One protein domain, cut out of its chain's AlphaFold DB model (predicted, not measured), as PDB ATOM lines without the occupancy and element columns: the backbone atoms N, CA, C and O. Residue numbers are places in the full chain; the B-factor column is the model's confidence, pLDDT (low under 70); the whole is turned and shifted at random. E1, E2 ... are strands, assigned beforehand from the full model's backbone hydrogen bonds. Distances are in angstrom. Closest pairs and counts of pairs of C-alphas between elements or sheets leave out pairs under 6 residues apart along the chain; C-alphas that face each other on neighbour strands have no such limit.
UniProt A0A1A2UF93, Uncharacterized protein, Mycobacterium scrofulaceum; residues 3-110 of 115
ATOM      1  N   ILE A   3      24.859   9.019   0.721       91.50
ATOM      2  CA  ILE A   3      25.254   9.636  -0.548       91.50
ATOM      3  C   ILE A   3      26.374  10.652  -0.262       91.50
ATOM      4  O   ILE A   3      26.200  11.557   0.558       91.50
ATOM      5  N   GLU A   4      27.514  10.508  -0.934       89.12
ATOM      6  CA  GLU A   4      28.654  11.438  -0.890       89.12
ATOM      7  C   GLU A   4      28.640  12.449  -2.021       89.12
ATOM      8  O   GLU A   4      29.018  13.601  -1.809       89.12
ATOM      9  N   TYR A   5      28.201  12.029  -3.204       90.81
ATOM     10  CA  TYR A   5      28.057  12.873  -4.379       90.81
ATOM     11  C   TYR A   5      26.855  12.397  -5.174       90.81
ATOM     12  O   TYR A   5      26.638  11.196  -5.327       90.81
ATOM     13  N   LEU A   6      26.087  13.353  -5.676       92.94
ATOM     14  CA  LEU A   6      25.011  13.105  -6.612       92.94
ATOM     15  C   LEU A   6      25.135  14.166  -7.696       92.94
ATOM     16  O   LEU A   6      25.150  15.357  -7.385       92.94
ATOM     17  N   ALA A   7      25.308  13.729  -8.935       94.06
ATOM     18  CA  ALA A   7      25.576  14.612 -10.055       94.06
ATOM     19  C   ALA A   7      24.712  14.240 -11.259       94.06
ATOM     20  O   ALA A   7      24.428  13.061 -11.474       94.06
ATOM     21  N   ARG A   8      24.317  15.241 -12.045       94.31
ATOM     22  CA  ARG A   8      23.507  15.081 -13.256       94.31
ATOM     23  C   ARG A   8      24.209  15.705 -14.457       94.31
ATOM     24  O   ARG A   8      24.687  16.827 -14.375       94.31
ATOM     25  N   GLY A   9      24.285  14.964 -15.554       94.00
ATOM     26  CA  GLY A   9      24.742  15.461 -16.847       94.00
ATOM     27  C   GLY A   9      23.581  16.028 -17.662       94.00
ATOM     28  O   GLY A   9      22.425  15.676 -17.435       94.00
ATOM     29  N   ALA A  10      23.889  16.853 -18.664       92.19
ATOM     30  CA  ALA A  10      22.886  17.450 -19.556       92.19
ATOM     31  C   ALA A  10      22.063  16.420 -20.362       92.19
ATOM     32  O   ALA A  10      20.992  16.736 -20.868       92.19
ATOM     33  N   ASP A  11      22.559  15.185 -20.489       92.19
ATOM     34  CA  ASP A  11      21.861  14.054 -21.111       92.19
ATOM     35  C   ASP A  11      21.000  13.255 -20.110       92.19
ATOM     36  O   ASP A  11      20.583  12.138 -20.409       92.19
ATOM     37  N   ASN A  12      20.733  13.813 -18.921       91.50
ATOM     38  CA  ASN A  12      20.052  13.170 -17.793       91.50
ATOM     39  C   ASN A  12      20.773  11.948 -17.201       91.50
ATOM     40  O   ASN A  12      20.201  11.240 -16.364       91.50
ATOM     41  N   THR A  13      22.038  11.712 -17.563       96.06
ATOM     42  CA  THR A  13      22.873  10.725 -16.870       96.06
ATOM     43  C   THR A  13      23.081  11.162 -15.424       96.06
ATOM     44  O   THR A  13      23.496  12.288 -15.156       96.06
ATOM     45  N   LEU A  14      22.840  10.258 -14.485       96.88
ATOM     46  CA  LEU A  14      23.130  10.428 -13.073       96.88
ATOM     47  C   LEU A  14      24.395   9.675 -12.694       96.88
ATOM     48  O   LEU A  14      24.582   8.525 -13.089       96.88
ATOM     49  N   ILE A  15      25.211  10.314 -11.863       97.25
ATOM     50  CA  ILE A  15      26.290   9.682 -11.109       97.25
ATOM     51  C   ILE A  15      25.936   9.781  -9.631       97.25
ATOM     52  O   ILE A  15      25.666  10.870  -9.120       97.25
ATOM     53  N   CYS A  16      25.963   8.649  -8.935       95.31
ATOM     54  CA  CYS A  16      25.793   8.588  -7.491       95.31
ATOM     55  C   CYS A  16      27.009   7.904  -6.874       95.31
ATOM     56  O   CYS A  16      27.338   6.767  -7.207       95.31
ATOM     57  N   VAL A  17      27.668   8.599  -5.954       93.38
ATOM     58  CA  VAL A  17      28.738   8.036  -5.135       93.38
ATOM     59  C   VAL A  17      28.199   7.888  -3.730       93.38
ATOM     60  O   VAL A  17      27.703   8.849  -3.142       93.38
ATOM     61  N   THR A  18      28.310   6.689  -3.180       92.38
ATOM     62  CA  THR A  18      27.829   6.379  -1.830       92.38
ATOM     63  C   THR A  18      28.943   5.797  -0.985       92.38
ATOM     64  O   THR A  18      29.891   5.254  -1.532       92.38
ATOM     65  N   THR A  19      28.814   5.870   0.336       89.75
ATOM     66  CA  THR A  19      29.702   5.225   1.310       89.75
ATOM     67  C   THR A  19      28.879   4.457   2.340       89.75
ATOM     68  O   THR A  19      27.710   4.773   2.607       89.75
ATOM     69  N   THR A  20      29.462   3.417   2.934       83.31
ATOM     70  CA  THR A  20      28.853   2.724   4.084       83.31
ATOM     71  C   THR A  20      29.394   3.238   5.413       83.31
ATOM     72  O   THR A  20      28.630   3.360   6.366       83.31
ATOM     73  N   THR A  21      30.681   3.578   5.464       78.19
ATOM     74  CA  THR A  21      31.410   3.951   6.684       78.19
ATOM     75  C   THR A  21      32.285   5.168   6.424       78.19
ATOM     76  O   THR A  21      32.144   6.197   7.084       78.19
ATOM     77  N   ASP A  22      33.146   5.074   5.416       75.75
ATOM     78  CA  ASP A  22      34.105   6.094   5.026       75.75
ATOM     79  C   ASP A  22      34.306   6.075   3.504       75.75
ATOM     80  O   ASP A  22      33.627   5.355   2.777       75.75
ATOM     81  N   LEU A  23      35.229   6.894   3.008       69.75
ATOM     82  CA  LEU A  23      35.508   6.971   1.574       69.75
ATOM     83  C   LEU A  23      36.173   5.709   1.031       69.75
ATOM     84  O   LEU A  23      36.028   5.425  -0.148       69.75
ATOM     85  N   TYR A  24      36.862   4.923   1.855       74.62
ATOM     86  CA  TYR A  24      37.430   3.657   1.403       74.62
ATOM     87  C   TYR A  24      36.330   2.638   1.095       74.62
ATOM     88  O   TYR A  24      36.536   1.771   0.252       74.62
ATOM     89  N   SER A  25      35.143   2.774   1.690       83.56
ATOM     90  CA  SER A  25      33.964   1.987   1.322       83.56
ATOM     91  C   SER A  25      33.085   2.633   0.252       83.56
ATOM     92  O   SER A  25      31.899   2.296   0.140       83.56
ATOM     93  N   ALA A  26      33.634   3.571  -0.530       88.62
ATOM     94  CA  ALA A  26      32.843   4.211  -1.561       88.62
ATOM     95  C   ALA A  26      32.484   3.248  -2.693       88.62
ATOM     96  O   ALA A  26      33.262   2.386  -3.099       88.62
ATOM     97  N   ARG A  27      31.292   3.458  -3.237       91.94
ATOM     98  CA  ARG A  27      30.770   2.772  -4.415       91.94
ATOM     99  C   ARG A  27      30.284   3.807  -5.406       91.94
ATOM    100  O   ARG A  27      29.684   4.809  -5.002       91.94
ATOM    101  N   PHE A  28      30.553   3.561  -6.680       94.12
ATOM    102  CA  PHE A  28      30.255   4.474  -7.772       94.12
ATOM    103  C   PHE A  28      29.172   3.871  -8.660       94.12
ATOM    104  O   PHE A  28      29.298   2.736  -9.112       94.12
ATOM    105  N   PHE A  29      28.117   4.632  -8.930       96.94
ATOM    106  CA  PHE A  29      26.988   4.193  -9.742       96.94
ATOM    107  C   PHE A  29      26.689   5.205 -10.843       96.94
ATOM    108  O   PHE A  29      26.763   6.412 -10.604       96.94
ATOM    109  N   ILE A  30      26.307   4.717 -12.023       97.50
ATOM    110  CA  ILE A  30      25.934   5.535 -13.180       97.50
ATOM    111  C   ILE A  30      24.690   4.977 -13.880       97.50
ATOM    112  O   ILE A  30      24.506   3.763 -13.979       97.50
ATOM    113  N   GLY A  31      23.820   5.850 -14.380       96.62
ATOM    114  CA  GLY A  31      22.625   5.436 -15.117       96.62
ATOM    115  C   GLY A  31      21.670   6.588 -15.395       96.62
ATOM    116  O   GLY A  31      22.040   7.746 -15.262       96.62
ATOM    117  N   THR A  32      20.434   6.274 -15.770       94.56
ATOM    118  CA  THR A  32      19.372   7.256 -16.039       94.56
ATOM    119  C   THR A  32      18.085   6.838 -15.335       94.56
ATOM    120  O   THR A  32      17.724   5.660 -15.353       94.56
ATOM    121  N   MET A  33      17.356   7.799 -14.765       88.19
ATOM    122  CA  MET A  33      16.036   7.544 -14.175       88.19
ATOM    123  C   MET A  33      14.993   7.186 -15.250       88.19
ATOM    124  O   MET A  33      15.127   7.631 -16.391       88.19
ATOM    125  N   PRO A  34      13.936   6.422 -14.907       88.44
ATOM    126  CA  PRO A  34      13.621   5.850 -13.588       88.44
ATOM    127  C   PRO A  34      14.295   4.490 -13.305       88.44
ATOM    128  O   PRO A  34      13.892   3.793 -12.378       88.44
ATOM    129  N   GLY A  35      15.275   4.071 -14.111       90.31
ATOM    130  CA  GLY A  35      15.952   2.784 -13.935       90.31
ATOM    131  C   GLY A  35      16.982   2.780 -12.795       90.31
ATOM    132  O   GLY A  35      17.447   3.845 -12.382       90.31
ATOM    133  N   PRO A  36      17.378   1.589 -12.305       95.94
ATOM    134  CA  PRO A  36      18.489   1.472 -11.369       95.94
ATOM    135  C   PRO A  36      19.798   1.919 -12.025       95.94
ATOM    136  O   PRO A  36      20.063   1.643 -13.198       95.94
ATOM    137  N   LEU A  37      20.642   2.590 -11.248       97.56
ATOM    138  CA  LEU A  37      21.991   2.948 -11.656       97.56
ATOM    139  C   LEU A  37      22.888   1.716 -11.521       97.56
ATOM    140  O   LEU A  37      22.908   1.047 -10.484       97.56
ATOM    141  N   ARG A  38      23.677   1.440 -12.556       97.06
ATOM    142  CA  ARG A  38      24.642   0.342 -12.570       97.06
ATOM    143  C   ARG A  38      25.888   0.736 -11.789       97.06
ATOM    144  O   ARG A  38      26.379   1.854 -11.924       97.06
ATOM    145  N   GLU A  39      26.433  -0.195 -11.018       95.44
ATOM    146  CA  GLU A  39      27.724   0.001 -10.363       95.44
ATOM    147  C   GLU A  39      28.876  -0.018 -11.380       95.44
ATOM    148  O   GLU A  39      28.947  -0.887 -12.256       95.44
ATOM    149  N   VAL A  40      29.792   0.939 -11.244       93.50
ATOM    150  CA  VAL A  40      31.070   0.968 -11.957       93.50
ATOM    151  C   VAL A  40      32.180   0.767 -10.927       93.50
ATOM    152  O   VAL A  40      32.274   1.552  -9.981       93.50
ATOM    153  N   PRO A  41      33.035  -0.255 -11.080       89.31
ATOM    154  CA  PRO A  41      34.143  -0.470 -10.158       89.31
ATOM    155  C   PRO A  41      35.102   0.729 -10.112       89.31
ATOM    156  O   PRO A  41      35.501   1.256 -11.155       89.31
ATOM    157  N   ILE A  42      35.506   1.120  -8.901       87.88
ATOM    158  CA  ILE A  42      36.595   2.078  -8.655       87.88
ATOM    159  C   ILE A  42      37.935   1.359  -8.906       87.88
ATOM    160  O   ILE A  42      38.105   0.214  -8.482       87.88
ATOM    161  N   ALA A  43      38.857   1.996  -9.636       79.12
ATOM    162  CA  ALA A  43      40.086   1.392 -10.156       79.12
ATOM    163  C   ALA A  43      41.348   2.223  -9.829       79.12
ATOM    164  O   ALA A  43      41.327   3.432 -10.044       79.12
ATOM    165  N   PRO A  44      42.471   1.612  -9.400       67.00
ATOM    166  CA  PRO A  44      42.599   0.209  -9.030       67.00
ATOM    167  C   PRO A  44      41.761  -0.117  -7.783       67.00
ATOM    168  O   PRO A  44      41.307   0.762  -7.053       67.00
ATOM    169  N   THR A  45      41.539  -1.408  -7.536       57.94
ATOM    170  CA  THR A  45      40.814  -1.915  -6.356       57.94
ATOM    171  C   THR A  45      41.531  -1.632  -5.026       57.94
ATOM    172  O   THR A  45      41.086  -2.098  -3.983       57.94
ATOM    173  N   ASP A  46      42.631  -0.872  -5.045       59.72
ATOM    174  CA  ASP A  46      43.391  -0.387  -3.890       59.72
ATOM    175  C   ASP A  46      42.830   0.915  -3.294       59.72
ATOM    176  O   ASP A  46      43.497   1.560  -2.489       59.72
ATOM    177  N   HIS A  47      41.579   1.258  -3.618       55.62
ATOM    178  CA  HIS A  47      40.883   2.441  -3.115       55.62
ATOM    179  C   HIS A  47      41.475   3.765  -3.627       55.62
ATOM    180  O   HIS A  47      41.755   4.682  -2.854       55.62
ATOM    181  N   SER A  48      41.604   3.909  -4.943       61.94
ATOM    182  CA  SER A  48      42.096   5.111  -5.638       61.94
ATOM    183  C   SER A  48      41.201   6.355  -5.576       61.94
ATOM    184  O   SER A  48      41.165   7.172  -6.501       61.94
ATOM    185  N   ILE A  49      40.495   6.553  -4.467       66.00
ATOM    186  CA  ILE A  49      39.890   7.846  -4.177       66.00
ATOM    187  C   ILE A  49      41.006   8.758  -3.704       66.00
ATOM    188  O   ILE A  49      41.402   8.769  -2.537       66.00
ATOM    189  N   MET A  50      41.519   9.539  -4.641       66.81
ATOM    190  CA  MET A  50      42.543  10.520  -4.360       66.81
ATOM    191  C   MET A  50      41.868  11.827  -3.970       66.81
ATOM    192  O   MET A  50      41.244  12.510  -4.782       66.81
ATOM    193  N   ARG A  51      42.015  12.202  -2.701       66.19
ATOM    194  CA  ARG A  51      41.833  13.594  -2.290       66.19
ATOM    195  C   ARG A  51      43.170  14.295  -2.418       66.19
ATOM    196  O   ARG A  51      44.113  13.956  -1.702       66.19
ATOM    197  N   LEU A  52      43.255  15.258  -3.328       53.94
ATOM    198  CA  LEU A  52      44.469  16.049  -3.465       53.94
ATOM    199  C   LEU A  52      44.687  16.876  -2.181       53.94
ATOM    200  O   LEU A  52      43.762  17.487  -1.636       53.94
ATOM    201  N   ARG A  53      45.916  16.809  -1.642       45.25
ATOM    202  CA  ARG A  53      46.321  17.416  -0.353       45.25
ATOM    203  C   ARG A  53      46.250  18.944  -0.343       45.25
ATOM    204  O   ARG A  53      46.264  19.532   0.732       45.25
ATOM    205  N   ASP A  54      46.173  19.563  -1.511       51.56
ATOM    206  CA  ASP A  54      45.978  20.999  -1.720       51.56
ATOM    207  C   ASP A  54      44.530  21.460  -1.470       51.56
ATOM    208  O   ASP A  54      44.214  22.638  -1.612       51.56
ATOM    209  N   GLY A  55      43.671  20.562  -0.981       54.84
ATOM    210  CA  GLY A  55      42.511  20.961  -0.196       54.84
ATOM    211  C   GLY A  55      41.239  21.173  -0.994       54.84
ATOM    212  O   GLY A  55      40.300  21.763  -0.452       54.84
ATOM    213  N   GLY A  56      41.120  20.651  -2.221       68.00
ATOM    214  CA  GLY A  56      39.783  20.686  -2.782       68.00
ATOM    215  C   GLY A  56      39.444  20.101  -4.132       68.00
ATOM    216  O   GLY A  56      38.540  20.629  -4.755       68.00
ATOM    217  N   THR A  57      40.036  18.999  -4.570       79.25
ATOM    218  CA  THR A  57      39.373  18.164  -5.589       79.25
ATOM    219  C   THR A  57      39.395  16.714  -5.132       79.25
ATOM    220  O   THR A  57      40.432  16.202  -4.704       79.25
ATOM    221  N   THR A  58      38.231  16.069  -5.171       85.06
ATOM    222  CA  THR A  58      38.112  14.618  -5.043       85.06
ATOM    223  C   THR A  58      38.171  14.028  -6.443       85.06
ATOM    224  O   THR A  58      37.331  14.354  -7.281       85.06
ATOM    225  N   ILE A  59      39.138  13.146  -6.668       87.25
ATOM    226  CA  ILE A  59      39.273  12.370  -7.895       87.25
ATOM    227  C   ILE A  59      38.909  10.923  -7.574       87.25
ATOM    228  O   ILE A  59      39.473  10.323  -6.657       87.25
ATOM    229  N   ILE A  60      37.950  10.371  -8.314       88.56
ATOM    230  CA  ILE A  60      37.560   8.964  -8.239       88.56
ATOM    231  C   ILE A  60      37.869   8.327  -9.586       88.56
ATOM    232  O   ILE A  60      37.222   8.622 -10.591       88.56
ATOM    233  N   LEU A  61      38.861   7.448  -9.604       89.62
ATOM    234  CA  LEU A  61      39.207   6.672 -10.784       89.62
ATOM    235  C   LEU A  61      38.301   5.442 -10.859       89.62
ATOM    236  O   LEU A  61      38.157   4.706  -9.889       89.62
ATOM    237  N   THR A  62      37.674   5.217 -12.006       89.94
ATOM    238  CA  THR A  62      36.807   4.060 -12.256       89.94
ATOM    239  C   THR A  62      37.299   3.290 -13.474       89.94
ATOM    240  O   THR A  62      38.099   3.799 -14.260       89.94
ATOM    241  N   ALA A  63      36.779   2.081 -13.677       88.12
ATOM    242  CA  ALA A  63      37.056   1.297 -14.880       88.12
ATOM    243  C   ALA A  63      36.610   1.985 -16.192       88.12
ATOM    244  O   ALA A  63      37.081   1.612 -17.262       88.12
ATOM    245  N   GLU A  64      35.717   2.979 -16.122       91.12
ATOM    246  CA  GLU A  64      35.144   3.671 -17.287       91.12
ATOM    247  C   GLU A  64      35.671   5.105 -17.464       91.12
ATOM    248  O   GLU A  64      35.410   5.739 -18.486       91.12
ATOM    249  N   GLY A  65      36.433   5.623 -16.498       91.19
ATOM    250  CA  GLY A  65      36.983   6.973 -16.549       91.19
ATOM    251  C   GLY A  65      37.179   7.612 -15.180       91.19
ATOM    252  O   GLY A  65      36.975   6.996 -14.133       91.19
ATOM    253  N   GLU A  66      37.581   8.875 -15.205       91.62
ATOM    254  CA  GLU A  66      37.885   9.667 -14.018       91.62
ATOM    255  C   GLU A  66      36.724  10.598 -13.675       91.62
ATOM    256  O   GLU A  66      36.277  11.375 -14.523       91.62
ATOM    257  N   PHE A  67      36.248  10.529 -12.433       91.94
ATOM    258  CA  PHE A  67      35.259  11.446 -11.885       91.94
ATOM    259  C   PHE A  67      35.935  12.499 -11.008       91.94
ATOM    260  O   PHE A  67      36.498  12.188  -9.960       91.94
ATOM    261  N   ASN A  68      35.854  13.749 -11.448       91.19
ATOM    262  CA  ASN A  68      36.425  14.916 -10.799       91.19
ATOM    263  C   ASN A  68      35.324  15.709 -10.106       91.19
ATOM    264  O   ASN A  68      34.386  16.168 -10.760       91.19
ATOM    265  N   VAL A  69      35.458  15.899  -8.793       88.00
ATOM    266  CA  VAL A  69      34.545  16.722  -7.998       88.00
ATOM    267  C   VAL A  69      35.327  17.784  -7.234       88.00
ATOM    268  O   VAL A  69      36.016  17.459  -6.261       88.00
ATOM    269  N   PRO A  70      35.193  19.061  -7.616       80.50
ATOM    270  CA  PRO A  70      35.711  20.170  -6.834       80.50
ATOM    271  C   PRO A  70      35.082  20.183  -5.435       80.50
ATOM    272  O   PRO A  70      33.884  19.970  -5.243       80.50
ATOM    273  N   SER A  71      35.905  20.415  -4.426       70.19
ATOM    274  CA  SER A  71      35.488  20.552  -3.042       70.19
ATOM    275  C   SER A  71      34.715  21.851  -2.880       70.19
ATOM    276  O   SER A  71      35.192  22.896  -3.322       70.19
ATOM    277  N   PRO A  72      33.597  21.834  -2.143       57.75
ATOM    278  CA  PRO A  72      32.856  23.051  -1.823       57.75
ATOM    279  C   PRO A  72      33.666  24.046  -0.971       57.75
ATOM    280  O   PRO A  72      33.259  25.195  -0.827       57.75
ATOM    281  N   LEU A  73      34.808  23.632  -0.403       56.09
ATOM    282  CA  LEU A  73      35.718  24.517   0.337       56.09
ATOM    283  C   LEU A  73      36.554  25.421  -0.584       56.09
ATOM    284  O   LEU A  73      36.996  26.486  -0.155       56.09
ATOM    285  N   LEU A  74      36.760  25.025  -1.843       54.06
ATOM    286  CA  LEU A  74      37.375  25.863  -2.866       54.06
ATOM    287  C   LEU A  74      36.249  26.602  -3.579       54.06
ATOM    288  O   LEU A  74      35.619  26.018  -4.443       54.06
ATOM    289  N   ASN A  75      35.999  27.853  -3.177       53.66
ATOM    290  CA  ASN A  75      35.267  28.893  -3.917       53.66
ATOM    291  C   ASN A  75      34.058  28.412  -4.756       53.66
ATOM    292  O   ASN A  75      34.231  27.761  -5.777       53.66
ATOM    293  N   ALA A  76      32.838  28.857  -4.438       56.22
ATOM    294  CA  ALA A  76      31.616  28.486  -5.170       56.22
ATOM    295  C   ALA A  76      31.710  28.573  -6.715       56.22
ATOM    296  O   ALA A  76      31.061  27.794  -7.409       56.22
ATOM    297  N   ALA A  77      32.561  29.447  -7.273       54.38
ATOM    298  CA  ALA A  77      32.829  29.508  -8.715       54.38
ATOM    299  C   ALA A  77      33.413  28.201  -9.311       54.38
ATOM    300  O   ALA A  77      33.216  27.914 -10.492       54.38
ATOM    301  N   TRP A  78      34.113  27.401  -8.504       52.28
ATOM    302  CA  TRP A  78      34.808  26.172  -8.897       52.28
ATOM    303  C   TRP A  78      33.955  24.923  -8.656       52.28
ATOM    304  O   TRP A  78      34.252  23.882  -9.224       52.28
ATOM    305  N   MET A  79      32.834  25.033  -7.928       59.28
ATOM    306  CA  MET A  79      31.841  23.950  -7.779       59.28
ATOM    307  C   MET A  79      31.208  23.516  -9.111       59.28
ATOM    308  O   MET A  79      30.509  22.508  -9.162       59.28
ATOM    309  N   SER A  80      31.434  24.283 -10.179       63.75
ATOM    310  CA  SER A  80      30.807  24.089 -11.479       63.75
ATOM    311  C   SER A  80      31.554  23.119 -12.402       63.75
ATOM    312  O   SER A  80      30.998  22.759 -13.438       63.75
ATOM    313  N   ASP A  81      32.785  22.695 -12.082       79.81
ATOM    314  CA  ASP A  81      33.594  21.848 -12.978       79.81
ATOM    315  C   ASP A  81      33.590  20.362 -12.595       79.81
ATOM    316  O   ASP A  81      34.626  19.702 -12.544       79.81
ATOM    317  N   VAL A  82      32.407  19.825 -12.306       89.81
ATOM    318  CA  VAL A  82      32.245  18.393 -12.034       89.81
ATOM    319  C   VAL A  82      32.283  17.650 -13.366       89.81
ATOM    320  O   VAL A  82      31.548  17.985 -14.299       89.81
ATOM    321  N   ARG A  83      33.151  16.642 -13.484       93.62
ATOM    322  CA  ARG A  83      33.359  15.922 -14.750       93.62
ATOM    323  C   ARG A  83      33.468  14.426 -14.558       93.62
ATOM    324  O   ARG A  83      34.050  13.982 -13.579       93.62
ATOM    325  N   PHE A  84      32.982  13.666 -15.535       94.81
ATOM    326  CA  PHE A  84      33.279  12.243 -15.687       94.81
ATOM    327  C   PHE A  84      33.837  11.984 -17.086       94.81
ATOM    328  O   PHE A  84      33.139  12.158 -18.091       94.81
ATOM    329  N   GLY A  85      35.124  11.645 -17.162       92.69
ATOM    330  CA  GLY A  85      35.867  11.700 -18.419       92.69
ATOM    331  C   GLY A  85      35.778  13.102 -19.037       92.69
ATOM    332  O   GLY A  85      36.055  14.102 -18.380       92.69
ATOM    333  N   ALA A  86      35.350  13.188 -20.297       92.12
ATOM    334  CA  ALA A  86      35.165  14.465 -20.994       92.12
ATOM    335  C   ALA A  86      33.793  15.131 -20.746       92.12
ATOM    336  O   ALA A  86      33.570  16.253 -21.201       92.12
ATOM    337  N   LYS A  87      32.855  14.449 -20.075       94.81
ATOM    338  CA  LYS A  87      31.486  14.944 -19.870       94.81
ATOM    339  C   LYS A  87      31.394  15.816 -18.620       94.81
ATOM    340  O   LYS A  87      31.959  15.466 -17.586       94.81
ATOM    341  N   ARG A  88      30.633  16.909 -18.708       93.88
ATOM    342  CA  ARG A  88      30.324  17.803 -17.584       93.88
ATOM    343  C   ARG A  88      29.037  17.378 -16.880       93.88
ATOM    344  O   ARG A  88      28.096  16.927 -17.533       93.88
ATOM    345  N   PHE A  89      29.026  17.551 -15.568       93.31
ATOM    346  CA  PHE A  89      27.900  17.299 -14.683       93.31
ATOM    347  C   PHE A  89      27.713  18.490 -13.740       93.31
ATOM    348  O   PHE A  89      28.643  19.260 -13.512       93.31
ATOM    349  N   ASP A  90      26.532  18.580 -13.149       91.38
ATOM    350  CA  ASP A  90      26.215  19.489 -12.056       91.38
ATOM    351  C   ASP A  90      25.932  18.680 -10.790       91.38
ATOM    352  O   ASP A  90      25.253  17.651 -10.842       91.38
ATOM    353  N   LEU A  91      26.455  19.121  -9.640       89.12
ATOM    354  CA  LEU A  91      26.069  18.536  -8.354       89.12
ATOM    355  C   LEU A  91      24.627  18.923  -8.041       89.12
ATOM    356  O   LEU A  91      24.283  20.104  -8.037       89.12
ATOM    357  N   ILE A  92      23.807  17.930  -7.717       88.94
ATOM    358  CA  ILE A  92      22.414  18.141  -7.333       88.94
ATOM    359  C   ILE A  92      22.233  17.952  -5.829       88.94
ATOM    360  O   ILE A  92      22.941  17.166  -5.188       88.94
ATOM    361  N   ASP A  93      21.284  18.695  -5.253       87.69
ATOM    362  CA  ASP A  93      20.959  18.556  -3.838       87.69
ATOM    363  C   ASP A  93      20.418  17.151  -3.559       87.69
ATOM    364  O   ASP A  93      19.411  16.712  -4.111       87.69
ATOM    365  N   ARG A  94      21.112  16.454  -2.667       87.94
ATOM    366  CA  ARG A  94      20.813  15.088  -2.243       87.94
ATOM    367  C   ARG A  94      20.050  15.020  -0.923       87.94
ATOM    368  O   ARG A  94      19.806  13.923  -0.433       87.94
ATOM    369  N   SER A  95      19.724  16.161  -0.309       88.69
ATOM    370  CA  SER A  95      19.144  16.243   1.040       88.69
ATOM    371  C   SER A  95      17.828  15.474   1.193       88.69
ATOM    372  O   SER A  95      17.504  15.016   2.288       88.69
ATOM    373  N   ARG A  96      17.089  15.309   0.091       91.50
ATOM    374  CA  ARG A  96      15.814  14.579   0.019       91.50
ATOM    375  C   ARG A  96      15.900  13.271  -0.763       91.50
ATOM    376  O   ARG A  96      14.887  12.593  -0.895       91.50
ATOM    377  N   THR A  97      17.077  12.927  -1.282       93.62
ATOM    378  CA  THR A  97      17.269  11.717  -2.078       93.62
ATOM    379  C   THR A  97      17.592  10.539  -1.172       93.62
ATOM    380  O   THR A  97      18.512  10.601  -0.351       93.62
ATOM    381  N   THR A  98      16.859   9.448  -1.340       93.94
ATOM    382  CA  THR A  98      17.135   8.170  -0.680       93.94
ATOM    383  C   THR A  98      17.698   7.180  -1.690       93.94
ATOM    384  O   THR A  98      17.528   7.332  -2.901       93.94
ATOM    385  N   VAL A  99      18.431   6.183  -1.187       94.38
ATOM    386  CA  VAL A  99      19.019   5.139  -2.026       94.38
ATOM    387  C   VAL A  99      18.695   3.762  -1.485       94.38
ATOM    388  O   VAL A  99      18.778   3.528  -0.277       94.38
ATOM    389  N   GLU A 100      18.405   2.845  -2.396       95.00
ATOM    390  CA  GLU A 100      18.239   1.426  -2.115       95.00
ATOM    391  C   GLU A 100      19.144   0.633  -3.053       95.00
ATOM    392  O   GLU A 100      19.118   0.810  -4.270       95.00
ATOM    393  N   LEU A 101      19.983  -0.229  -2.484       94.56
ATOM    394  CA  LEU A 101      20.778  -1.153  -3.276       94.56
ATOM    395  C   LEU A 101      19.970  -2.428  -3.506       94.56
ATOM    396  O   LEU A 101      19.592  -3.098  -2.550       94.56
ATOM    397  N   THR A 102      19.789  -2.779  -4.772       92.38
ATOM    398  CA  THR A 102      19.099  -3.991  -5.218       92.38
ATOM    399  C   THR A 102      20.029  -4.851  -6.070       92.38
ATOM    400  O   THR A 102      21.102  -4.399  -6.478       92.38
ATOM    401  N   ASP A 103      19.588  -6.059  -6.423       89.75
ATOM    402  CA  ASP A 103      20.299  -6.923  -7.376       89.75
ATOM    403  C   ASP A 103      20.446  -6.275  -8.768       89.75
ATOM    404  O   ASP A 103      21.376  -6.587  -9.509       89.75
ATOM    405  N   GLY A 104      19.548  -5.346  -9.123       88.56
ATOM    406  CA  GLY A 104      19.580  -4.603 -10.385       88.56
ATOM    407  C   GLY A 104      20.464  -3.351 -10.371       88.56
ATOM    408  O   GLY A 104      20.609  -2.712 -11.411       88.56
ATOM    409  N   GLY A 105      21.038  -2.983  -9.220       94.75
ATOM    410  CA  GLY A 105      21.814  -1.756  -9.030       94.75
ATOM    411  C   GLY A 105      21.221  -0.826  -7.969       94.75
ATOM    412  O   GLY A 105      20.443  -1.244  -7.109       94.75
ATOM    413  N   LEU A 106      21.617   0.445  -8.010       96.75
ATOM    414  CA  LEU A 106      21.187   1.460  -7.050       96.75
ATOM    415  C   LEU A 106      19.917   2.159  -7.541       96.75
ATOM    416  O   LEU A 106      19.949   2.878  -8.539       96.75
ATOM    417  N   LEU A 107      18.814   1.989  -6.824       96.00
ATOM    418  CA  LEU A 107      17.612   2.789  -7.017       96.00
ATOM    419  C   LEU A 107      17.749   4.108  -6.258       96.00
ATOM    420  O   LEU A 107      18.232   4.136  -5.122       96.00
ATOM    421  N   LEU A 108      17.317   5.192  -6.899       94.88
ATOM    422  CA  LEU A 108      17.232   6.518  -6.302       94.88
ATOM    423  C   LEU A 108      15.765   6.934  -6.229       94.88
ATOM    424  O   LEU A 108      15.042   6.800  -7.213       94.88
ATOM    425  N   ASP A 109      15.354   7.498  -5.102       93.81
ATOM    426  CA  ASP A 109      14.044   8.130  -4.952       93.81
ATOM    427  C   ASP A 109      14.206   9.567  -4.440       93.81
ATOM    428  O   ASP A 109      15.192   9.896  -3.780       93.81
ATOM    429  N   GLY A 110      13.273  10.452  -4.795       91.81
ATOM    430  CA  GLY A 110      13.326  11.866  -4.411       91.81
ATOM    431  C   GLY A 110      14.470  12.654  -5.063       91.81
ATOM    432  O   GLY A 110      14.982  13.605  -4.469       91.81
TER     433      GLY A 110
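What this domain is: This is residues 3 to 110 of the 115 residues of an uncharacterized protein of Mycobacterium scrofulaceum (UniProt A0A1A2UF93). One strongly curled sheet of nine strands folds back on itself like part of a barrel, with the leaf E1 to E4 facing the leaf E5 to E8 and E9 as the hinge. A separate hairpin, E10 and E11, covers the other side of the E1 to E4 leaf, its strands crossed over those below. The printed part has 108 residues, with no named helix and eleven strands, E1 to E11, in order along the chain; the class is all strand. The large sheet, order E4 - E3 - E2 - E1 - E9 - E8 - E7 - E6 - E5, is antiparallel throughout. The whole is compact, with a radius of gyration of the C-alphas of 13.2 A and spans of 38 by 30 by 26 A.

How they stand to each other: The strongly twisted large sheet runs from E4, residues 38 to 40, through E3, 27 to 32, E2, 13 to 19, E1, 3 to 9, E9, 87 to 91, E8, 82 to 84, E7, 65 to 70, and E6, 57 to 62, to E5, 49 to 51. E1 to E4 form a meander, each strand the antiparallel neighbour of the one before, and E5 to E9 form another. In the hairpin of E1 and E2, N 7 and O 15 are 2.9 A apart, within hydrogen-bond range. E9 is staggered: residues 87 to 89 pair with E8, N 89 to O 82 at 2.9 A, and 89 to 91 with E1, N 8 to O 90 at 2.9 A. The folded sheet's two leaves have 37 pairs of C-alphas within 11 A. The closest C-alphas of the edge strand E4 and E6 are Val 40 and Thr 62, 6.5 A apart. E10, residues 98 to 102, and E11, 105 to 109, form a hairpin, with N 107 and O 100 2.8 A apart. This second sheet makes a sandwich, two sheets face to face, with the large one, strands at 62 degrees. The closest C-alphas of E4 and E11 are Arg 38 and Gly 105, 5.0 A apart.

Where its parts are: E1 begins at C-alpha 3, (25.254, 9.636, -0.548), and spans 17.3 A; E2 spans 20.2 A, E3 16.9 A, E6 15.8 A and E7 16.4 A. E4, E5 and E8 have three residues each. E9 spans 13.2 A, E10 13.1 A and E11 13.2 A, ending at C-alpha 109, (14.044, 8.130, -4.952).

The domain as a whole: The two C-alphas farthest apart, of Asn 75 and Asp 103, are 39.0 A apart. The printed part has no cut, and the link E7 to E8, 11 residues, is long. Mean pLDDT of the printed part is 83.9; residue 23, residues 44 to 56 and residues 72 to 80 are under 70.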